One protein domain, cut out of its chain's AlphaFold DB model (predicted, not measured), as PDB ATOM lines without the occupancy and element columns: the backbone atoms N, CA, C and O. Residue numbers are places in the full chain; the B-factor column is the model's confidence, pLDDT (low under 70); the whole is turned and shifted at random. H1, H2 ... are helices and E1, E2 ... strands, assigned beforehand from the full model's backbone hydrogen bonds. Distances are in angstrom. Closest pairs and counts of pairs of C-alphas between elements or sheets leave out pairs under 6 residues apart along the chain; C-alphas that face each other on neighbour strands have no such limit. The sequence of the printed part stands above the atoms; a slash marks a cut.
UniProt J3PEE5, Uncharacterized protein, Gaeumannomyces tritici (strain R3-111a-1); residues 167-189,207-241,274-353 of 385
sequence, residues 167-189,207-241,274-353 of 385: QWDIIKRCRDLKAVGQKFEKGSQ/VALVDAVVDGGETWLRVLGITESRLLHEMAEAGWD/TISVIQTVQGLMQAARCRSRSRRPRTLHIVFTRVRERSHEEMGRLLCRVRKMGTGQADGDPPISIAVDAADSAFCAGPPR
ATOM      1  N   GLN A 167     -44.288   7.490 -50.633       95.38
ATOM      2  CA  GLN A 167     -43.360   7.000 -49.614       95.38
ATOM      3  C   GLN A 167     -43.452   7.829 -48.329       95.38
ATOM      4  O   GLN A 167     -43.521   7.268 -47.234       95.38
ATOM      5  N   TRP A 168     -43.473   9.154 -48.446       95.06
ATOM      6  CA  TRP A 168     -43.559  10.049 -47.302       95.06
ATOM      7  C   TRP A 168     -44.889   9.926 -46.551       95.06
ATOM      8  O   TRP A 168     -44.903   9.861 -45.320       95.06
ATOM      9  N   ASP A 169     -46.003   9.821 -47.271       93.69
ATOM     10  CA  ASP A 169     -47.324   9.618 -46.676       93.69
ATOM     11  C   ASP A 169     -47.422   8.294 -45.911       93.69
ATOM     12  O   ASP A 169     -47.995   8.259 -44.815       93.69
ATOM     13  N   ILE A 170     -46.797   7.229 -46.428       95.62
ATOM     14  CA  ILE A 170     -46.645   5.965 -45.702       95.62
ATOM     15  C   ILE A 170     -45.805   6.166 -44.430       95.62
ATOM     16  O   ILE A 170     -46.241   5.790 -43.341       95.62
ATOM     17  N   ILE A 171     -44.639   6.811 -44.530       94.94
ATOM     18  CA  ILE A 171     -43.738   7.028 -43.384       94.94
ATOM     19  C   ILE A 171     -44.424   7.832 -42.269       94.94
ATOM     20  O   ILE A 171     -44.269   7.506 -41.091       94.94
ATOM     21  N   LYS A 172     -45.239   8.839 -42.613       93.69
ATOM     22  CA  LYS A 172     -45.998   9.652 -41.642       93.69
ATOM     23  C   LYS A 172     -46.990   8.847 -40.798       93.69
ATOM     24  O   LYS A 172     -47.409   9.322 -39.741       93.69
ATOM     25  N   ARG A 173     -47.404   7.659 -41.249       93.12
ATOM     26  CA  ARG A 173     -48.322   6.775 -40.509       93.12
ATOM     27  C   ARG A 173     -47.611   5.951 -39.437       93.12
ATOM     28  O   ARG A 173     -48.274   5.477 -38.511       93.12
ATOM     29  N   CYS A 174     -46.298   5.794 -39.556       93.38
ATOM     30  CA  CYS A 174     -45.475   5.015 -38.643       93.38
ATOM     31  C   CYS A 174     -45.112   5.805 -37.373       93.38
ATOM     32  O   CYS A 174     -45.286   7.024 -37.288       93.38
ATOM     33  N   ARG A 175     -44.608   5.098 -36.356       91.62
ATOM     34  CA  ARG A 175     -44.171   5.682 -35.079       91.62
ATOM     35  C   ARG A 175     -42.659   5.573 -34.932       91.62
ATOM     36  O   ARG A 175     -42.028   4.755 -35.592       91.62
ATOM     37  N   ASP A 176     -42.093   6.415 -34.070       91.19
ATOM     38  CA  ASP A 176     -40.688   6.348 -33.648       91.19
ATOM     39  C   ASP A 176     -39.692   6.178 -34.807       91.19
ATOM     40  O   ASP A 176     -38.829   5.299 -34.789       91.19
ATOM     41  N   LEU A 177     -39.831   7.033 -35.827       93.56
ATOM     42  CA  LEU A 177     -38.958   7.064 -36.997       93.56
ATOM     43  C   LEU A 177     -37.493   7.258 -36.569       93.56
ATOM     44  O   LEU A 177     -37.139   8.273 -35.971       93.56
ATOM     45  N   LYS A 178     -36.638   6.285 -36.896       93.88
ATOM     46  CA  LYS A 178     -35.196   6.294 -36.597       93.88
ATOM     47  C   LYS A 178     -34.350   6.696 -37.795       93.88
ATOM     48  O   LYS A 178     -33.349   7.391 -37.631       93.88
ATOM     49  N   ALA A 179     -34.724   6.239 -38.985       95.12
ATOM     50  CA  ALA A 179     -33.982   6.525 -40.203       95.12
ATOM     51  C   ALA A 179     -34.872   6.418 -41.445       95.12
ATOM     52  O   ALA A 179     -35.893   5.738 -41.421       95.12
ATOM     53  N   VAL A 180     -34.450   7.063 -42.529       95.94
ATOM     54  CA  VAL A 180     -35.096   7.074 -43.846       95.94
ATOM     55  C   VAL A 180     -34.051   6.734 -44.911       95.94
ATOM     56  O   VAL A 180     -32.895   7.143 -44.792       95.94
ATOM     57  N   GLY A 181     -34.432   5.971 -45.938       95.06
ATOM     58  CA  GLY A 181     -33.587   5.657 -47.097       95.06
ATOM     59  C   GLY A 181     -32.262   4.974 -46.741       95.06
ATOM     60  O   GLY A 181     -31.217   5.318 -47.298       95.06
ATOM     61  N   GLN A 182     -32.285   4.058 -45.773       94.88
ATOM     62  CA  GLN A 182     -31.090   3.359 -45.312       94.88
ATOM     63  C   GLN A 182     -30.704   2.212 -46.239       94.88
ATOM     64  O   GLN A 182     -31.535   1.561 -46.868       94.88
ATOM     65  N   LYS A 183     -29.401   1.967 -46.286       94.31
ATOM     66  CA  LYS A 183     -28.768   0.890 -47.036       94.31
ATOM     67  C   LYS A 183     -28.160  -0.077 -46.031       94.31
ATOM     68  O   LYS A 183     -27.343   0.337 -45.212       94.31
ATOM     69  N   PHE A 184     -28.560  -1.338 -46.087       92.31
ATOM     70  CA  PHE A 184     -28.025  -2.391 -45.235       92.31
ATOM     71  C   PHE A 184     -27.269  -3.398 -46.087       92.31
ATOM     72  O   PHE A 184     -27.782  -3.861 -47.100       92.31
ATOM     73  N   GLU A 185     -26.045  -3.722 -45.688       90.06
ATOM     74  CA  GLU A 185     -25.267  -4.764 -46.351       90.06
ATOM     75  C   GLU A 185     -25.979  -6.107 -46.151       90.06
ATOM     76  O   GLU A 185     -26.286  -6.500 -45.020       90.06
ATOM     77  N   LYS A 186     -26.253  -6.804 -47.254       84.88
ATOM     78  CA  LYS A 186     -26.475  -8.243 -47.211       84.88
ATOM     79  C   LYS A 186     -25.097  -8.824 -46.905       84.88
ATOM     80  O   LYS A 186     -24.128  -8.450 -47.566       84.88
ATOM     81  N   GLY A 187     -24.959  -9.618 -45.845       74.75
ATOM     82  CA  GLY A 187     -23.662 -10.219 -45.527       74.75
ATOM     83  C   GLY A 187     -23.099 -10.904 -46.766       74.75
ATOM     84  O   GLY A 187     -23.866 -11.395 -47.594       74.75
ATOM     85  N   SER A 188     -21.776 -10.903 -46.930       61.69
ATOM     86  CA  SER A 188     -21.168 -11.653 -48.022       61.69
ATOM     87  C   SER A 188     -21.577 -13.110 -47.850       61.69
ATOM     88  O   SER A 188     -21.106 -13.766 -46.919       61.69
ATOM     89  N   GLN A 189     -22.435 -13.626 -48.728       54.09
ATOM     90  CA  GLN A 189     -22.359 -15.043 -49.033       54.09
ATOM     91  C   GLN A 189     -20.947 -15.223 -49.581       54.09
ATOM     92  O   GLN A 189     -20.658 -14.877 -50.723       54.09
ATOM     93  N   VAL A 207     -26.547  -4.731 -51.346       89.12
ATOM     94  CA  VAL A 207     -27.189  -3.850 -50.375       89.12
ATOM     95  C   VAL A 207     -28.696  -3.999 -50.491       89.12
ATOM     96  O   VAL A 207     -29.260  -3.862 -51.573       89.12
ATOM     97  N   ALA A 208     -29.354  -4.232 -49.361       93.94
ATOM     98  CA  ALA A 208     -30.795  -4.104 -49.226       93.94
ATOM     99  C   ALA A 208     -31.154  -2.651 -48.883       93.94
ATOM    100  O   ALA A 208     -30.568  -2.042 -47.982       93.94
ATOM    101  N   LEU A 209     -32.115  -2.083 -49.610       95.25
ATOM    102  CA  LEU A 209     -32.590  -0.722 -49.378       95.25
ATOM    103  C   LEU A 209     -33.859  -0.742 -48.525       95.25
ATOM    104  O   LEU A 209     -34.820  -1.432 -48.851       95.25
ATOM    105  N   VAL A 210     -33.854   0.040 -47.449       97.31
ATOM    106  CA  VAL A 210     -34.971   0.213 -46.517       97.31
ATOM    107  C   VAL A 210     -35.428   1.661 -46.577       97.31
ATOM    108  O   VAL A 210     -34.647   2.587 -46.352       97.31
ATOM    109  N   ASP A 211     -36.708   1.861 -46.858       97.50
ATOM    110  CA  ASP A 211     -37.285   3.192 -47.026       97.50
ATOM    111  C   ASP A 211     -37.411   3.928 -45.701       97.50
ATOM    112  O   ASP A 211     -37.128   5.124 -45.644       97.50
ATOM    113  N   ALA A 212     -37.763   3.217 -44.629       97.50
ATOM    114  CA  ALA A 212     -37.715   3.756 -43.279       97.50
ATOM    115  C   ALA A 212     -37.466   2.679 -42.219       97.50
ATOM    116  O   ALA A 212     -37.854   1.524 -42.358       97.50
ATOM    117  N   VAL A 213     -36.830   3.090 -41.128       96.81
ATOM    118  CA  VAL A 213     -36.678   2.301 -39.908       96.81
ATOM    119  C   VAL A 213     -37.573   2.933 -38.853       96.81
ATOM    120  O   VAL A 213     -37.361   4.093 -38.486       96.81
ATOM    121  N   VAL A 214     -38.576   2.191 -38.394       95.81
ATOM    122  CA  VAL A 214     -39.671   2.694 -37.550       95.81
ATOM    123  C   VAL A 214     -39.838   1.823 -36.301       95.81
ATOM    124  O   VAL A 214     -39.081   0.872 -36.095       95.81
ATOM    125  N   ASP A 215     -40.768   2.200 -35.423       94.50
ATOM    126  CA  ASP A 215     -41.056   1.516 -34.154       94.50
ATOM    127  C   ASP A 215     -39.797   1.327 -33.294       94.50
ATOM    128  O   ASP A 215     -39.518   0.260 -32.752       94.50
ATOM    129  N   GLY A 216     -38.959   2.365 -33.235       90.62
ATOM    130  CA  GLY A 216     -37.734   2.345 -32.443       90.62
ATOM    131  C   GLY A 216     -36.588   1.527 -33.045       90.62
ATOM    132  O   GLY A 216     -35.517   1.491 -32.441       90.62
ATOM    133  N   GLY A 217     -36.760   0.944 -34.235       93.31
ATOM    134  CA  GLY A 217     -35.782   0.056 -34.872       93.31
ATOM    135  C   GLY A 217     -36.274  -1.375 -35.077       93.31
ATOM    136  O   GLY A 217     -35.583  -2.152 -35.732       93.31
ATOM    137  N   GLU A 218     -37.448  -1.709 -34.542       94.62
ATOM    138  CA  GLU A 218     -38.021  -3.057 -34.584       94.62
ATOM    139  C   GLU A 218     -38.660  -3.387 -35.940       94.62
ATOM    140  O   GLU A 218     -38.733  -4.561 -36.304       94.62
ATOM    141  N   THR A 219     -39.069  -2.370 -36.705       96.62
ATOM    142  CA  THR A 219     -39.731  -2.548 -38.001       96.62
ATOM    143  C   THR A 219     -38.937  -1.884 -39.121       96.62
ATOM    144  O   THR A 219     -38.584  -0.699 -39.052       96.62
ATOM    145  N   TRP A 220     -38.667  -2.639 -40.185       97.75
ATOM    146  CA  TRP A 220     -38.147  -2.102 -41.442       97.75
ATOM    147  C   TRP A 220     -39.272  -1.948 -42.445       97.75
ATOM    148  O   TRP A 220     -39.976  -2.907 -42.740       97.75
ATOM    149  N   LEU A 221     -39.405  -0.747 -42.987       98.12
ATOM    150  CA  LEU A 221     -40.438  -0.392 -43.941       98.12
ATOM    151  C   LEU A 221     -39.852  -0.341 -45.350       98.12
ATOM    152  O   LEU A 221     -38.852   0.346 -45.590       98.12
ATOM    153  N   ARG A 222     -40.502  -1.033 -46.285       98.06
ATOM    154  CA  ARG A 222     -40.225  -0.965 -47.720       98.06
ATOM    155  C   ARG A 222     -41.503  -0.575 -48.452       98.06
ATOM    156  O   ARG A 222     -42.498  -1.288 -48.378       98.06
ATOM    157  N   VAL A 223     -41.462   0.536 -49.174       97.81
ATOM    158  CA  VAL A 223     -42.565   1.051 -49.983       97.81
ATOM    159  C   VAL A 223     -42.270   0.755 -51.450       97.81
ATOM    160  O   VAL A 223     -41.276   1.220 -52.007       97.81
ATOM    161  N   LEU A 224     -43.130  -0.036 -52.084       97.19
ATOM    162  CA  LEU A 224     -43.000  -0.457 -53.473       97.19
ATOM    163  C   LEU A 224     -44.018   0.279 -54.355       97.19
ATOM    164  O   LEU A 224     -45.225   0.296 -54.094       97.19
ATOM    165  N   GLY A 225     -43.502   0.899 -55.417       95.25
ATOM    166  CA  GLY A 225     -44.268   1.611 -56.447       95.25
ATOM    167  C   GLY A 225     -44.599   0.776 -57.687       95.25
ATOM    168  O   GLY A 225     -44.964   1.349 -58.712       95.25
ATOM    169  N   ILE A 226     -44.422  -0.548 -57.626       95.38
ATOM    170  CA  ILE A 226     -44.710  -1.460 -58.739       95.38
ATOM    171  C   ILE A 226     -46.209  -1.462 -59.060       95.38
ATOM    172  O   ILE A 226     -47.040  -1.417 -58.154       95.38
ATOM    173  N   THR A 227     -46.553  -1.460 -60.347       95.81
ATOM    174  CA  THR A 227     -47.941  -1.532 -60.821       95.81
ATOM    175  C   THR A 227     -48.397  -2.985 -60.930       95.81
ATOM    176  O   THR A 227     -47.576  -3.880 -61.106       95.81
ATOM    177  N   GLU A 228     -49.711  -3.213 -60.882       96.25
ATOM    178  CA  GLU A 228     -50.308  -4.549 -61.051       96.25
ATOM    179  C   GLU A 228     -49.881  -5.196 -62.374       96.25
ATOM    180  O   GLU A 228     -49.338  -6.293 -62.372       96.25
ATOM    181  N   SER A 229     -50.017  -4.478 -63.496       96.12
ATOM    182  CA  SER A 229     -49.612  -4.978 -64.820       96.12
ATOM    183  C   SER A 229     -48.134  -5.370 -64.880       96.12
ATOM    184  O   SER A 229     -47.811  -6.425 -65.419       96.12
ATOM    185  N   ARG A 230     -47.237  -4.571 -64.287       95.62
ATOM    186  CA  ARG A 230     -45.811  -4.911 -64.251       95.62
ATOM    187  C   ARG A 230     -45.555  -6.157 -63.409       95.62
ATOM    188  O   ARG A 230     -44.777  -7.004 -63.820       95.62
ATOM    189  N   LEU A 231     -46.200  -6.263 -62.249       95.94
ATOM    190  CA  LEU A 231     -46.036  -7.422 -61.379       95.94
ATOM    191  C   LEU A 231     -46.545  -8.705 -62.050       95.94
ATOM    192  O   LEU A 231     -45.874  -9.724 -61.972       95.94
ATOM    193  N   LEU A 232     -47.676  -8.645 -62.759       95.31
ATOM    194  CA  LEU A 232     -48.202  -9.775 -63.531       95.31
ATOM    195  C   LEU A 232     -47.254 -10.195 -64.663       95.31
ATOM    196  O   LEU A 232     -47.092 -11.389 -64.893       95.31
ATOM    197  N   HIS A 233     -46.613  -9.240 -65.349       95.31
ATOM    198  CA  HIS A 233     -45.590  -9.557 -66.351       95.31
ATOM    199  C   HIS A 233     -44.372 -10.235 -65.714       95.31
ATOM    200  O   HIS A 233     -43.965 -11.284 -66.193       95.31
ATOM    201  N   GLU A 234     -43.850  -9.699 -64.603       95.44
ATOM    202  CA  GLU A 234     -42.732 -10.320 -63.870       95.44
ATOM    203  C   GLU A 234     -43.096 -11.736 -63.381       95.44
ATOM    204  O   GLU A 234     -42.270 -12.641 -63.435       95.44
ATOM    205  N   MET A 235     -44.342 -11.955 -62.945       94.62
ATOM    206  CA  MET A 235     -44.851 -13.285 -62.584       94.62
ATOM    207  C   MET A 235     -44.909 -14.222 -63.797       94.62
ATOM    208  O   MET A 235     -44.495 -15.372 -63.697       94.62
ATOM    209  N   ALA A 236     -45.404 -13.752 -64.945       93.44
ATOM    210  CA  ALA A 236     -45.479 -14.559 -66.160       93.44
ATOM    211  C   ALA A 236     -44.085 -14.934 -66.691       93.44
ATOM    212  O   ALA A 236     -43.869 -16.084 -67.063       93.44
ATOM    213  N   GLU A 237     -43.140 -13.989 -66.676       92.88
ATOM    214  CA  GLU A 237     -41.737 -14.219 -67.050       92.88
ATOM    215  C   GLU A 237     -41.054 -15.231 -66.122       92.88
ATOM    216  O   GLU A 237     -40.269 -16.048 -66.590       92.88
ATOM    217  N   ALA A 238     -41.394 -15.221 -64.830       91.75
ATOM    218  CA  ALA A 238     -40.895 -16.178 -63.845       91.75
ATOM    219  C   ALA A 238     -41.608 -17.545 -63.879       91.75
ATOM    220  O   ALA A 238     -41.402 -18.357 -62.982       91.75
ATOM    221  N   GLY A 239     -42.487 -17.796 -64.859       90.75
ATOM    222  CA  GLY A 239     -43.201 -19.069 -64.976       90.75
ATOM    223  C   GLY A 239     -44.232 -19.314 -63.869       90.75
ATOM    224  O   GLY A 239     -44.508 -20.465 -63.545       90.75
ATOM    225  N   TRP A 240     -44.798 -18.253 -63.277       91.56
ATOM    226  CA  TRP A 240     -45.780 -18.369 -62.193       91.56
ATOM    227  C   TRP A 240     -46.921 -19.325 -62.562       91.56
ATOM    228  O   TRP A 240     -47.510 -19.206 -63.636       91.56
ATOM    229  N   ASP A 241     -47.272 -20.243 -61.661       86.31
ATOM    230  CA  ASP A 241     -48.401 -21.149 -61.870       86.31
ATOM    231  C   ASP A 241     -49.733 -20.394 -61.736       86.31
ATOM    232  O   ASP A 241     -50.208 -20.090 -60.641       86.31
ATOM    233  N   THR A 274     -36.697 -14.728 -59.713       81.12
ATOM    234  CA  THR A 274     -36.787 -13.693 -60.756       81.12
ATOM    235  C   THR A 274     -37.766 -12.561 -60.408       81.12
ATOM    236  O   THR A 274     -37.573 -11.420 -60.832       81.12
ATOM    237  N   ILE A 275     -38.792 -12.815 -59.582       92.88
ATOM    238  CA  ILE A 275     -39.816 -11.801 -59.265       92.88
ATOM    239  C   ILE A 275     -39.225 -10.736 -58.332       92.88
ATOM    240  O   ILE A 275     -38.833 -11.024 -57.195       92.88
ATOM    241  N   SER A 276     -39.234  -9.468 -58.761       94.50
ATOM    242  CA  SER A 276     -38.516  -8.379 -58.075       94.50
ATOM    243  C   SER A 276     -38.942  -8.168 -56.614       94.50
ATOM    244  O   SER A 276     -38.134  -7.805 -55.749       94.50
ATOM    245  N   VAL A 277     -40.216  -8.425 -56.310       95.50
ATOM    246  CA  VAL A 277     -40.775  -8.359 -54.954       95.50
ATOM    247  C   VAL A 277     -40.155  -9.427 -54.056       95.50
ATOM    248  O   VAL A 277     -39.731  -9.110 -52.942       95.50
ATOM    249  N   ILE A 278     -40.072 -10.670 -54.538       94.88
ATOM    250  CA  ILE A 278     -39.507 -11.796 -53.787       94.88
ATOM    251  C   ILE A 278     -38.021 -11.532 -53.532       94.88
ATOM    252  O   ILE A 278     -37.600 -11.562 -52.374       94.88
ATOM    253  N   GLN A 279     -37.264 -11.132 -54.561       93.75
ATOM    254  CA  GLN A 279     -35.852 -10.736 -54.428       93.75
ATOM    255  C   GLN A 279     -35.647  -9.638 -53.381       93.75
ATOM    256  O   GLN A 279     -34.729  -9.691 -52.558       93.75
ATOM    257  N   THR A 280     -36.511  -8.617 -53.400       95.19
ATOM    258  CA  THR A 280     -36.437  -7.507 -52.444       95.19
ATOM    259  C   THR A 280     -36.635  -8.013 -51.018       95.19
ATOM    260  O   THR A 280     -35.874  -7.643 -50.122       95.19
ATOM    261  N   VAL A 281     -37.630  -8.874 -50.798       95.56
ATOM    262  CA  VAL A 281     -37.940  -9.438 -49.478       95.56
ATOM    263  C   VAL A 281     -36.832 -10.376 -49.002       95.56
ATOM    264  O   VAL A 281     -36.374 -10.224 -47.870       95.56
ATOM    265  N   GLN A 282     -36.326 -11.265 -49.862       92.75
ATOM    266  CA  GLN A 282     -35.177 -12.127 -49.561       92.75
ATOM    267  C   GLN A 282     -33.946 -11.294 -49.186       92.75
ATOM    268  O   GLN A 282     -33.319 -11.540 -48.154       92.75
ATOM    269  N   GLY A 283     -33.643 -10.249 -49.960       92.50
ATOM    270  CA  GLY A 283     -32.531  -9.344 -49.681       92.50
ATOM    271  C   GLY A 283     -32.682  -8.605 -48.348       92.50
ATOM    272  O   GLY A 283     -31.708  -8.468 -47.607       92.50
ATOM    273  N   LEU A 284     -33.897  -8.166 -48.008       94.62
ATOM    274  CA  LEU A 284     -34.197  -7.551 -46.711       94.62
ATOM    275  C   LEU A 284     -34.053  -8.546 -45.559       94.62
ATOM    276  O   LEU A 284     -33.456  -8.202 -44.541       94.62
ATOM    277  N   MET A 285     -34.552  -9.773 -45.719       92.69
ATOM    278  CA  MET A 285     -34.399 -10.837 -44.727       92.69
ATOM    279  C   MET A 285     -32.928 -11.179 -44.501       92.69
ATOM    280  O   MET A 285     -32.492 -11.270 -43.356       92.69
ATOM    281  N   GLN A 286     -32.143 -11.311 -45.569       90.75
ATOM    282  CA  GLN A 286     -30.710 -11.577 -45.486       90.75
ATOM    283  C   GLN A 286     -29.974 -10.435 -44.773       90.75
ATOM    284  O   GLN A 286     -29.237 -10.678 -43.819       90.75
ATOM    285  N   ALA A 287     -30.231  -9.181 -45.155       92.38
ATOM    286  CA  ALA A 287     -29.636  -8.020 -44.494       92.38
ATOM    287  C   ALA A 287     -30.054  -7.904 -43.016       92.38
ATOM    288  O   ALA A 287     -29.232  -7.573 -42.159       92.38
ATOM    289  N   ALA A 288     -31.313  -8.207 -42.688       92.06
ATOM    290  CA  ALA A 288     -31.789  -8.273 -41.310       92.06
ATOM    291  C   ALA A 288     -31.084  -9.391 -40.529       92.06
ATOM    292  O   ALA A 288     -30.716  -9.199 -39.365       92.06
ATOM    293  N   ARG A 289     -30.840 -10.539 -41.172       89.31
ATOM    294  CA  ARG A 289     -30.164 -11.680 -40.556       89.31
ATOM    295  C   ARG A 289     -28.702 -11.401 -40.228       89.31
ATOM    296  O   ARG A 289     -28.261 -11.789 -39.152       89.31
ATOM    297  N   CYS A 290     -27.998 -10.664 -41.084       88.75
ATOM    298  CA  CYS A 290     -26.592 -10.298 -40.882       88.75
ATOM    299  C   CYS A 290     -26.369  -9.238 -39.793       88.75
ATOM    300  O   CYS A 290     -25.230  -8.972 -39.407       88.75
ATOM    301  N   ARG A 291     -27.431  -8.614 -39.272       85.62
ATOM    302  CA  ARG A 291     -27.306  -7.676 -38.154       85.62
ATOM    303  C   ARG A 291     -27.194  -8.411 -36.826       85.62
ATOM    304  O   ARG A 291     -27.816  -9.444 -36.609       85.62
ATOM    305  N   SER A 292     -26.447  -7.806 -35.900       78.62
ATOM    306  CA  SER A 292     -26.392  -8.249 -34.503       78.62
ATOM    307  C   SER A 292     -27.803  -8.436 -33.934       78.62
ATOM    308  O   SER A 292     -28.675  -7.598 -34.176       78.62
ATOM    309  N   ARG A 293     -28.009  -9.496 -33.136       77.06
ATOM    310  CA  ARG A 293     -29.312  -9.869 -32.549       77.06
ATOM    311  C   ARG A 293     -30.029  -8.708 -31.851       77.06
ATOM    312  O   ARG A 293     -31.246  -8.628 -31.930       77.06
ATOM    313  N   SER A 294     -29.299  -7.782 -31.222       76.31
ATOM    314  CA  SER A 294     -29.880  -6.616 -30.532       76.31
ATOM    315  C   SER A 294     -30.352  -5.490 -31.462       76.31
ATOM    316  O   SER A 294     -30.995  -4.548 -31.009       76.31
ATOM    317  N   ARG A 295     -30.005  -5.549 -32.752       82.31
ATOM    318  CA  ARG A 295     -30.325  -4.538 -33.775       82.31
ATOM    319  C   ARG A 295     -31.029  -5.135 -34.999       82.31
ATOM    320  O   ARG A 295     -31.117  -4.448 -36.025       82.31
ATOM    321  N   ARG A 296     -31.445  -6.402 -34.924       86.12
ATOM    322  CA  ARG A 296     -32.215  -7.098 -35.960       86.12
ATOM    323  C   ARG A 296     -33.675  -6.622 -35.876       86.12
ATOM    324  O   ARG A 296     -34.209  -6.588 -34.769       86.12
ATOM    325  N   PRO A 297     -34.318  -6.248 -36.995       91.06
ATOM    326  CA  PRO A 297     -35.748  -5.961 -36.983       91.06
ATOM    327  C   PRO A 297     -36.538  -7.235 -36.665       91.06
ATOM    328  O   PRO A 297     -36.191  -8.321 -37.129       91.06
ATOM    329  N   ARG A 298     -37.626  -7.101 -35.910       92.50
ATOM    330  CA  ARG A 298     -38.601  -8.183 -35.706       92.50
ATOM    331  C   ARG A 298     -39.588  -8.283 -36.857       92.50
ATOM    332  O   ARG A 298     -40.079  -9.375 -37.133       92.50
ATOM    333  N   THR A 299     -39.854  -7.157 -37.519       96.12
ATOM    334  CA  THR A 299     -40.875  -7.066 -38.560       96.12
ATOM    335  C   THR A 299     -40.314  -6.420 -39.822       96.12
ATOM    336  O   THR A 299     -39.714  -5.345 -39.777       96.12
ATOM    337  N   LEU A 300     -40.548  -7.050 -40.971       97.25
ATOM    338  CA  LEU A 300     -40.437  -6.411 -42.280       97.25
ATOM    339  C   LEU A 300     -41.841  -6.004 -42.720       97.25
ATOM    340  O   LEU A 300     -42.738  -6.839 -42.790       97.25
ATOM    341  N   HIS A 301     -42.043  -4.726 -43.004       97.94
ATOM    342  CA  HIS A 301     -43.315  -4.177 -43.448       97.94
ATOM    343  C   HIS A 301     -43.198  -3.748 -44.909       97.94
ATOM    344  O   HIS A 301     -42.532  -2.762 -45.230       97.94
ATOM    345  N   ILE A 302     -43.812  -4.522 -45.798       98.12
ATOM    346  CA  ILE A 302     -43.826  -4.280 -47.239       98.12
ATOM    347  C   ILE A 302     -45.148  -3.610 -47.604       98.12
ATOM    348  O   ILE A 302     -46.220  -4.143 -47.329       98.12
ATOM    349  N   VAL A 303     -45.077  -2.438 -48.225       98.12
ATOM    350  CA  VAL A 303     -46.254  -1.633 -48.561       98.12
ATOM    351  C   VAL A 303     -46.286  -1.382 -50.058       98.12
ATOM    352  O   VAL A 303     -45.373  -0.767 -50.606       98.12
ATOM    353  N   PHE A 304     -47.350  -1.815 -50.723       97.62
ATOM    354  CA  PHE A 304     -47.581  -1.555 -52.138       97.62
ATOM    355  C   PHE A 304     -48.474  -0.333 -52.309       97.62
ATOM    356  O   PHE A 304     -49.590  -0.279 -51.800       97.62
ATOM    357  N   THR A 305     -47.999   0.653 -53.068       96.25
ATOM    358  CA  THR A 305     -48.749   1.901 -53.308       96.25
ATOM    359  C   THR A 305     -49.684   1.818 -54.513       96.25
ATOM    360  O   THR A 305     -50.586   2.641 -54.642       96.25
ATOM    361  N   ARG A 306     -49.476   0.834 -55.400       95.75
ATOM    362  CA  ARG A 306     -50.193   0.701 -56.681       95.75
ATOM    363  C   ARG A 306     -50.694  -0.713 -56.987       95.75
ATOM    364  O   ARG A 306     -51.157  -0.940 -58.096       95.75
ATOM    365  N   VAL A 307     -50.596  -1.640 -56.034       96.12
ATOM    366  CA  VAL A 307     -51.125  -3.009 -56.158       96.12
ATOM    367  C   VAL A 307     -52.278  -3.167 -55.187       96.12
ATOM    368  O   VAL A 307     -52.094  -2.902 -54.001       96.12
ATOM    369  N   ARG A 308     -53.447  -3.590 -55.667       95.69
ATOM    370  CA  ARG A 308     -54.618  -3.924 -54.852       95.69
ATOM    371  C   ARG A 308     -54.716  -5.432 -54.695       95.69
ATOM    372  O   ARG A 308     -54.683  -6.168 -55.679       95.69
ATOM    373  N   GLU A 309     -54.882  -5.897 -53.464       91.19
ATOM    374  CA  GLU A 309     -54.838  -7.334 -53.162       91.19
ATOM    375  C   GLU A 309     -55.987  -8.109 -53.820       91.19
ATOM    376  O   GLU A 309     -55.825  -9.263 -54.199       91.19
ATOM    377  N   ARG A 310     -57.141  -7.459 -54.001       88.88
ATOM    378  CA  ARG A 310     -58.356  -8.082 -54.547       88.88
ATOM    379  C   ARG A 310     -58.553  -7.888 -56.051       88.88
ATOM    380  O   ARG A 310     -59.597  -8.274 -56.562       88.88
ATOM    381  N   SER A 311     -57.599  -7.267 -56.746       90.62
ATOM    382  CA  SER A 311     -57.720  -7.014 -58.190       90.62
ATOM    383  C   SER A 311     -57.545  -8.305 -59.003       90.62
ATOM    384  O   SER A 311     -58.333  -8.582 -59.903       90.62
ATOM    385  N   HIS A 312     -56.576  -9.148 -58.623       92.75
ATOM    386  CA  HIS A 312     -56.309 -10.442 -59.256       92.75
ATOM    387  C   HIS A 312     -56.025 -11.510 -58.196       92.75
ATOM    388  O   HIS A 312     -55.240 -11.274 -57.275       92.75
ATOM    389  N   GLU A 313     -56.614 -12.699 -58.350       93.19
ATOM    390  CA  GLU A 313     -56.427 -13.820 -57.417       93.19
ATOM    391  C   GLU A 313     -54.946 -14.203 -57.276       93.19
ATOM    392  O   GLU A 313     -54.448 -14.374 -56.162       93.19
ATOM    393  N   GLU A 314     -54.216 -14.234 -58.391       93.06
ATOM    394  CA  GLU A 314     -52.796 -14.598 -58.405       93.06
ATOM    395  C   GLU A 314     -51.915 -13.610 -57.641       93.06
ATOM    396  O   GLU A 314     -50.992 -14.018 -56.937       93.06
ATOM    397  N   MET A 315     -52.232 -12.310 -57.686       93.94
ATOM    398  CA  MET A 315     -51.533 -11.334 -56.846       93.94
ATOM    399  C   MET A 315     -51.803 -11.611 -55.367       93.94
ATOM    400  O   MET A 315     -50.877 -11.575 -54.561       93.94
ATOM    401  N   GLY A 316     -53.041 -11.958 -55.003       93.81
ATOM    402  CA  GLY A 316     -53.374 -12.399 -53.647       93.81
ATOM    403  C   GLY A 316     -52.546 -13.611 -53.203       93.81
ATOM    404  O   GLY A 316     -52.012 -13.620 -52.090       93.81
ATOM    405  N   ARG A 317     -52.361 -14.605 -54.084       93.94
ATOM    406  CA  ARG A 317     -51.509 -15.781 -53.821       93.94
ATOM    407  C   ARG A 317     -50.038 -15.399 -53.646       93.94
ATOM    408  O   ARG A 317     -49.420 -15.841 -52.676       93.94
ATOM    409  N   LEU A 318     -49.499 -14.525 -54.499       94.31
ATOM    410  CA  LEU A 318     -48.137 -14.000 -54.361       94.31
ATOM    411  C   LEU A 318     -47.946 -13.253 -53.035       94.31
ATOM    412  O   LEU A 318     -47.004 -13.542 -52.298       94.31
ATOM    413  N   LEU A 319     -48.846 -12.330 -52.687       95.12
ATOM    414  CA  LEU A 319     -48.768 -11.579 -51.430       95.12
ATOM    415  C   LEU A 319     -48.893 -12.508 -50.212       95.12
ATOM    416  O   LEU A 319     -48.186 -12.328 -49.219       95.12
ATOM    417  N   CYS A 320     -49.737 -13.542 -50.289       93.88
ATOM    418  CA  CYS A 320     -49.813 -14.599 -49.280       93.88
ATOM    419  C   CYS A 320     -48.483 -15.361 -49.148       93.88
ATOM    420  O   CYS A 320     -48.012 -15.565 -48.027       93.88
ATOM    421  N   ARG A 321     -47.830 -15.715 -50.265       93.19
ATOM    422  CA  ARG A 321     -46.499 -16.348 -50.259       93.19
ATOM    423  C   ARG A 321     -45.453 -15.438 -49.613       93.19
ATOM    424  O   ARG A 321     -44.741 -15.893 -48.722       93.19
ATOM    425  N   VAL A 322     -45.424 -14.149 -49.960       94.88
ATOM    426  CA  VAL A 322     -44.510 -13.163 -49.352       94.88
ATOM    427  C   VAL A 322     -44.681 -13.093 -47.830       94.88
ATOM    428  O   VAL A 322     -43.688 -13.074 -47.107       94.88
ATOM    429  N   ARG A 323     -45.917 -13.122 -47.312       94.69
ATOM    430  CA  ARG A 323     -46.176 -13.147 -45.856       94.69
ATOM    431  C   ARG A 323     -45.604 -14.403 -45.180       94.69
ATOM    432  O   ARG A 323     -45.109 -14.317 -44.059       94.69
ATOM    433  N   LYS A 324     -45.637 -15.552 -45.863       92.31
ATOM    434  CA  LYS A 324     -45.127 -16.841 -45.356       92.31
ATOM    435  C   LYS A 324     -43.599 -16.961 -45.393       92.31
ATOM    436  O   LYS A 324     -43.044 -17.756 -44.644       92.31
ATOM    437  N   MET A 325     -42.892 -16.157 -46.187       90.69
ATOM    438  CA  MET A 325     -41.421 -16.216 -46.244       90.69
ATOM    439  C   MET A 325     -40.758 -15.952 -44.882       90.69
ATOM    440  O   MET A 325     -39.706 -16.507 -44.578       90.69
ATOM    441  N   GLY A 326     -41.386 -15.135 -44.033       81.00
ATOM    442  CA  GLY A 326     -40.863 -14.775 -42.713       81.00
ATOM    443  C   GLY A 326     -40.943 -15.886 -41.665       81.00
ATOM    444  O   GLY A 326     -40.239 -15.836 -40.655       81.00
ATOM    445  N   THR A 327     -41.789 -16.896 -41.898       78.06
ATOM    446  CA  THR A 327     -42.046 -17.982 -40.941       78.06
ATOM    447  C   THR A 327     -41.128 -19.187 -41.130       78.06
ATOM    448  O   THR A 327     -41.185 -20.110 -40.326       78.06
ATOM    449  N   GLY A 328     -40.273 -19.186 -42.162       67.31
ATOM    450  CA  GLY A 328     -39.275 -20.230 -42.393       67.31
ATOM    451  C   GLY A 328     -38.216 -20.233 -41.290       67.31
ATOM    452  O   GLY A 328     -37.341 -19.364 -41.244       67.31
ATOM    453  N   GLN A 329     -38.331 -21.196 -40.380       53.81
ATOM    454  CA  GLN A 329     -37.467 -21.368 -39.222       53.81
ATOM    455  C   GLN A 329     -36.172 -22.066 -39.647       53.81
ATOM    456  O   GLN A 329     -36.059 -23.280 -39.569       53.81
ATOM    457  N   ALA A 330     -35.204 -21.286 -40.128       57.53
ATOM    458  CA  ALA A 330     -33.841 -21.775 -40.302       57.53
ATOM    459  C   ALA A 330     -33.154 -21.860 -38.926       57.53
ATOM    460  O   ALA A 330     -33.182 -20.894 -38.155       57.53
ATOM    461  N   ASP A 331     -32.599 -23.032 -38.627       58.22
ATOM    462  CA  ASP A 331     -31.806 -23.435 -37.458       58.22
ATOM    463  C   ASP A 331     -31.427 -22.320 -36.460       58.22
ATOM    464  O   ASP A 331     -30.405 -21.643 -36.573       58.22
ATOM    465  N   GLY A 332     -32.256 -22.147 -35.424       70.94
ATOM    466  CA  GLY A 332     -31.921 -21.352 -34.234       70.94
ATOM    467  C   GLY A 332     -31.990 -19.825 -34.379       70.94
ATOM    468  O   GLY A 332     -31.671 -19.106 -33.422       70.94
ATOM    469  N   ASP A 333     -32.421 -19.302 -35.529       74.75
ATOM    470  CA  ASP A 333     -32.625 -17.869 -35.724       74.75
ATOM    471  C   ASP A 333     -34.061 -17.438 -35.356       74.75
ATOM    472  O   ASP A 333     -35.024 -18.107 -35.734       74.75
ATOM    473  N   PRO A 334     -34.256 -16.319 -34.624       81.00
ATOM    474  CA  PRO A 334     -35.598 -15.837 -34.316       81.00
ATOM    475  C   PRO A 334     -36.362 -15.490 -35.605       81.00
ATOM    476  O   PRO A 334     -35.778 -14.851 -36.492       81.00
ATOM    477  N   PRO A 335     -37.655 -15.859 -35.699       88.06
ATOM    478  CA  PRO A 335     -38.459 -15.602 -36.886       88.06
ATOM    479  C   PRO A 335     -38.632 -14.097 -37.104       88.06
ATOM    480  O   PRO A 335     -38.798 -13.328 -36.152       88.06
ATOM    481  N   ILE A 336     -38.601 -13.679 -38.370       92.00
ATOM    482  CA  ILE A 336     -38.832 -12.291 -38.775       92.00
ATOM    483  C   ILE A 336     -40.229 -12.235 -39.387       92.00
ATOM    484  O   ILE A 336     -40.464 -12.807 -40.446       92.00
ATOM    485  N   SER A 337     -41.162 -11.543 -38.737       94.69
ATOM    486  CA  SER A 337     -42.532 -11.421 -39.240       94.69
ATOM    487  C   SER A 337     -42.568 -10.533 -40.484       94.69
ATOM    488  O   SER A 337     -41.962  -9.462 -40.492       94.69
ATOM    489  N   ILE A 338     -43.319 -10.924 -41.515       96.31
ATOM    490  CA  ILE A 338     -43.513 -10.099 -42.715       96.31
ATOM    491  C   ILE A 338     -44.960  -9.615 -42.763       96.31
ATOM    492  O   ILE A 338     -45.891 -10.390 -42.969       96.31
ATOM    493  N   ALA A 339     -45.141  -8.311 -42.567       96.81
ATOM    494  CA  ALA A 339     -46.406  -7.622 -42.774       96.81
ATOM    495  C   ALA A 339     -46.466  -7.094 -44.210       96.81
ATOM    496  O   ALA A 339     -45.504  -6.492 -44.690       96.81
ATOM    497  N   VAL A 340     -47.593  -7.305 -44.891       97.38
ATOM    498  CA  VAL A 340     -47.792  -6.862 -46.275       97.38
ATOM    499  C   VAL A 340     -49.111  -6.114 -46.400       97.38
ATOM    500  O   VAL A 340     -50.166  -6.707 -46.167       97.38
ATOM    501  N   ASP A 341     -49.029  -4.848 -46.807       97.56
ATOM    502  CA  ASP A 341     -50.170  -3.968 -47.055       97.56
ATOM    503  C   ASP A 341     -50.255  -3.588 -48.536       97.56
ATOM    504  O   ASP A 341     -49.302  -3.072 -49.123       97.56
ATOM    505  N   ALA A 342     -51.421  -3.823 -49.134       96.94
ATOM    506  CA  ALA A 342     -51.755  -3.395 -50.487       96.94
ATOM    507  C   ALA A 342     -52.312  -1.958 -50.512       96.94
ATOM    508  O   ALA A 342     -52.591  -1.359 -49.468       96.94
ATOM    509  N   ALA A 343     -52.499  -1.392 -51.701       95.25
ATOM    510  CA  ALA A 343     -52.979  -0.023 -51.900       95.25
ATOM    511  C   ALA A 343     -54.394   0.201 -51.334       95.25
ATOM    512  O   ALA A 343     -54.723   1.303 -50.902       95.25
ATOM    513  N   ASP A 344     -55.215  -0.849 -51.308       93.94
ATOM    514  CA  ASP A 344     -56.574  -0.887 -50.762       93.94
ATOM    515  C   ASP A 344     -56.635  -1.271 -49.272       93.94
ATOM    516  O   ASP A 344     -57.715  -1.307 -48.682       93.94
ATOM    517  N   SER A 345     -55.489  -1.523 -48.632       94.94
ATOM    518  CA  SER A 345     -55.437  -1.821 -47.199       94.94
ATOM    519  C   SER A 345     -55.896  -0.630 -46.348       94.94
ATOM    520  O   SER A 345     -55.721   0.540 -46.702       94.94
ATOM    521  N   ALA A 346     -56.411  -0.916 -45.149       92.75
ATOM    522  CA  ALA A 346     -56.769   0.121 -44.179       92.75
ATOM    523  C   ALA A 346     -55.563   0.992 -43.778       92.75
ATOM    524  O   ALA A 346     -55.726   2.175 -43.467       92.75
ATOM    525  N   PHE A 347     -54.353   0.425 -43.809       92.69
ATOM    526  CA  PHE A 347     -53.114   1.159 -43.573       92.69
ATOM    527  C   PHE A 347     -52.856   2.207 -44.669       92.69
ATOM    528  O   PHE A 347     -52.505   3.347 -44.356       92.69
ATOM    529  N   CYS A 348     -53.088   1.853 -45.937       91.56
ATOM    530  CA  CYS A 348     -52.902   2.742 -47.085       91.56
ATOM    531  C   CYS A 348     -54.040   3.760 -47.271       91.56
ATOM    532  O   CYS A 348     -53.773   4.901 -47.660       91.56
ATOM    533  N   ALA A 349     -55.283   3.378 -46.969       87.81
ATOM    534  CA  ALA A 349     -56.469   4.219 -47.148       87.81
ATOM    535  C   ALA A 349     -56.705   5.207 -45.991       87.81
ATOM    536  O   ALA A 349     -57.311   6.262 -46.179       87.81
ATOM    537  N   GLY A 350     -56.235   4.885 -44.782       80.56
ATOM    538  CA  GLY A 350     -56.452   5.724 -43.608       80.56
ATOM    539  C   GLY A 350     -55.713   7.069 -43.689       80.56
ATOM    540  O   GLY A 350     -54.595   7.138 -44.215       80.56
ATOM    541  N   PRO A 351     -56.271   8.159 -43.126       80.00
ATOM    542  CA  PRO A 351     -55.512   9.393 -42.973       80.00
ATOM    543  C   PRO A 351     -54.238   9.117 -42.156       80.00
ATOM    544  O   PRO A 351     -54.257   8.243 -41.278       80.00
ATOM    545  N   PRO A 352     -53.132   9.851 -42.398       75.88
ATOM    546  CA  PRO A 352     -51.953   9.771 -41.549       75.88
ATOM    547  C   PRO A 352     -52.386   9.871 -40.093       75.88
ATOM    548  O   PRO A 352     -53.151  10.777 -39.741       75.88
ATOM    549  N   ARG A 353     -51.961   8.918 -39.252       69.88
ATOM    550  CA  ARG A 353     -52.303   8.943 -37.828       69.88
ATOM    551  C   ARG A 353     -51.790  10.267 -37.285       69.88
ATOM    552  O   ARG A 353     -50.589  10.422 -37.086       69.88
TER     553      ARG A 353
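This is residues 167 to 189, 207 to 241 and 274 to 353 of the 385 residues of an uncharacterized protein of Gaeumannomyces tritici (strain R3-111a-1) (UniProt J3PEE5). A strongly twisted sheet of five strands has two long helices, H3 and H4, roughly side by side over one face, and the short H1 over the other face. H2 lies off the sheet, crosswise near the beginnings of H3 and H4, while the short H5 grazes the sheet. The printed part has 138 residues, with five named helices and five named strands in the order H1 E1 E2 E3 H2 H3 E4 H4 E5 H5. The mixed sheet runs E1 E2 E3 E4 E5, and the class is mixed, helices and strands. The whole is compact, with a radius of gyration of the C-alphas of 14.8 A and spans of 39 by 37 by 22 A.

H1, residues 167 to 171, is on the sheet over E3, residues 219 to 224, at a height of 7.8 A; their closest C-alphas, Gln 167 and Val 223, are 6.0 A apart. E1, residues 179 to 185, is an edge strand, antiparallel to E2, residues 207 to 214, with N 184 and O 208 at 2.8 A. E2 bends by 68 degrees at residue 211. E2 and E3 form a hairpin, with N 221 and O 212 at 2.8 A. E3 is parallel to E4, residues 299 to 304, with N 301 and O 220 at 2.8 A. E4 is parallel to the edge strand E5, residues 337 to 341, with N 339 and O 300 at 2.8 A. H2, residues 228 to 237, is not on the sheet. H3, residues 276 to 289, is on the face opposite to H1; C-alphas Ala 208 and Leu 284 are its closest to E2, 5.5 A. H4, residues 313 to 325, is on the same face as H3, over E5 at a height of 8.9 A, along the strands at 18 degrees on the local plane; the closest C-alphas, Arg 323 and Ile 338, are 5.1 A apart. H3 and H4 are close but not clearly touching, Ile 278 to Val 322 being their closest C-alphas at 6.8 A, with a shallow tilt of 12 degrees, the same way. H2 is about perpendicular to H3, at 86 degrees, and close but not clearly touching; their closest C-alphas are those of Glu 234 and Ser 276, 7.4 A. E4, H4 and E5 form a strand-helix-strand unit, two parallel neighbour strands with a helix between, its crossover right-handed. H5, residues 346 to 349, only grazes the sheet with residues 347 to 348. In H1, H2, H3 and H4 every O i to N i+4 pair is within hydrogen-bond range; H5 is too short for such a pair.

H1 begins at C-alpha 167 (-43.360, 7.000, -49.614). From first to last C-alpha E1 measures 15.5 A, E2 19.1 A, E3 16.0 A, H2 14.2 A, H3 19.7 A, E4 16.1 A, H4 18.9 A and E5 13.2 A. H3 begins at C-alpha 276 (-38.516, -8.379, -58.075), and H5 ends at C-alpha 349 (-56.469, 4.219, -47.148).

The two C-alphas farthest apart, Gln 189 and Pro 351, are 41.6 A apart. Residues 190 to 206 and 242 to 273 are not printed, with C-alpha gaps of 12.3 A from 189 to 207 and 13.8 A from 241 to 274. The link from H4 to E5, 11 residues, is long. The mean pLDDT of the printed part is 90.6; residues 188 to 189, 328 to 331 and 353 are under 70.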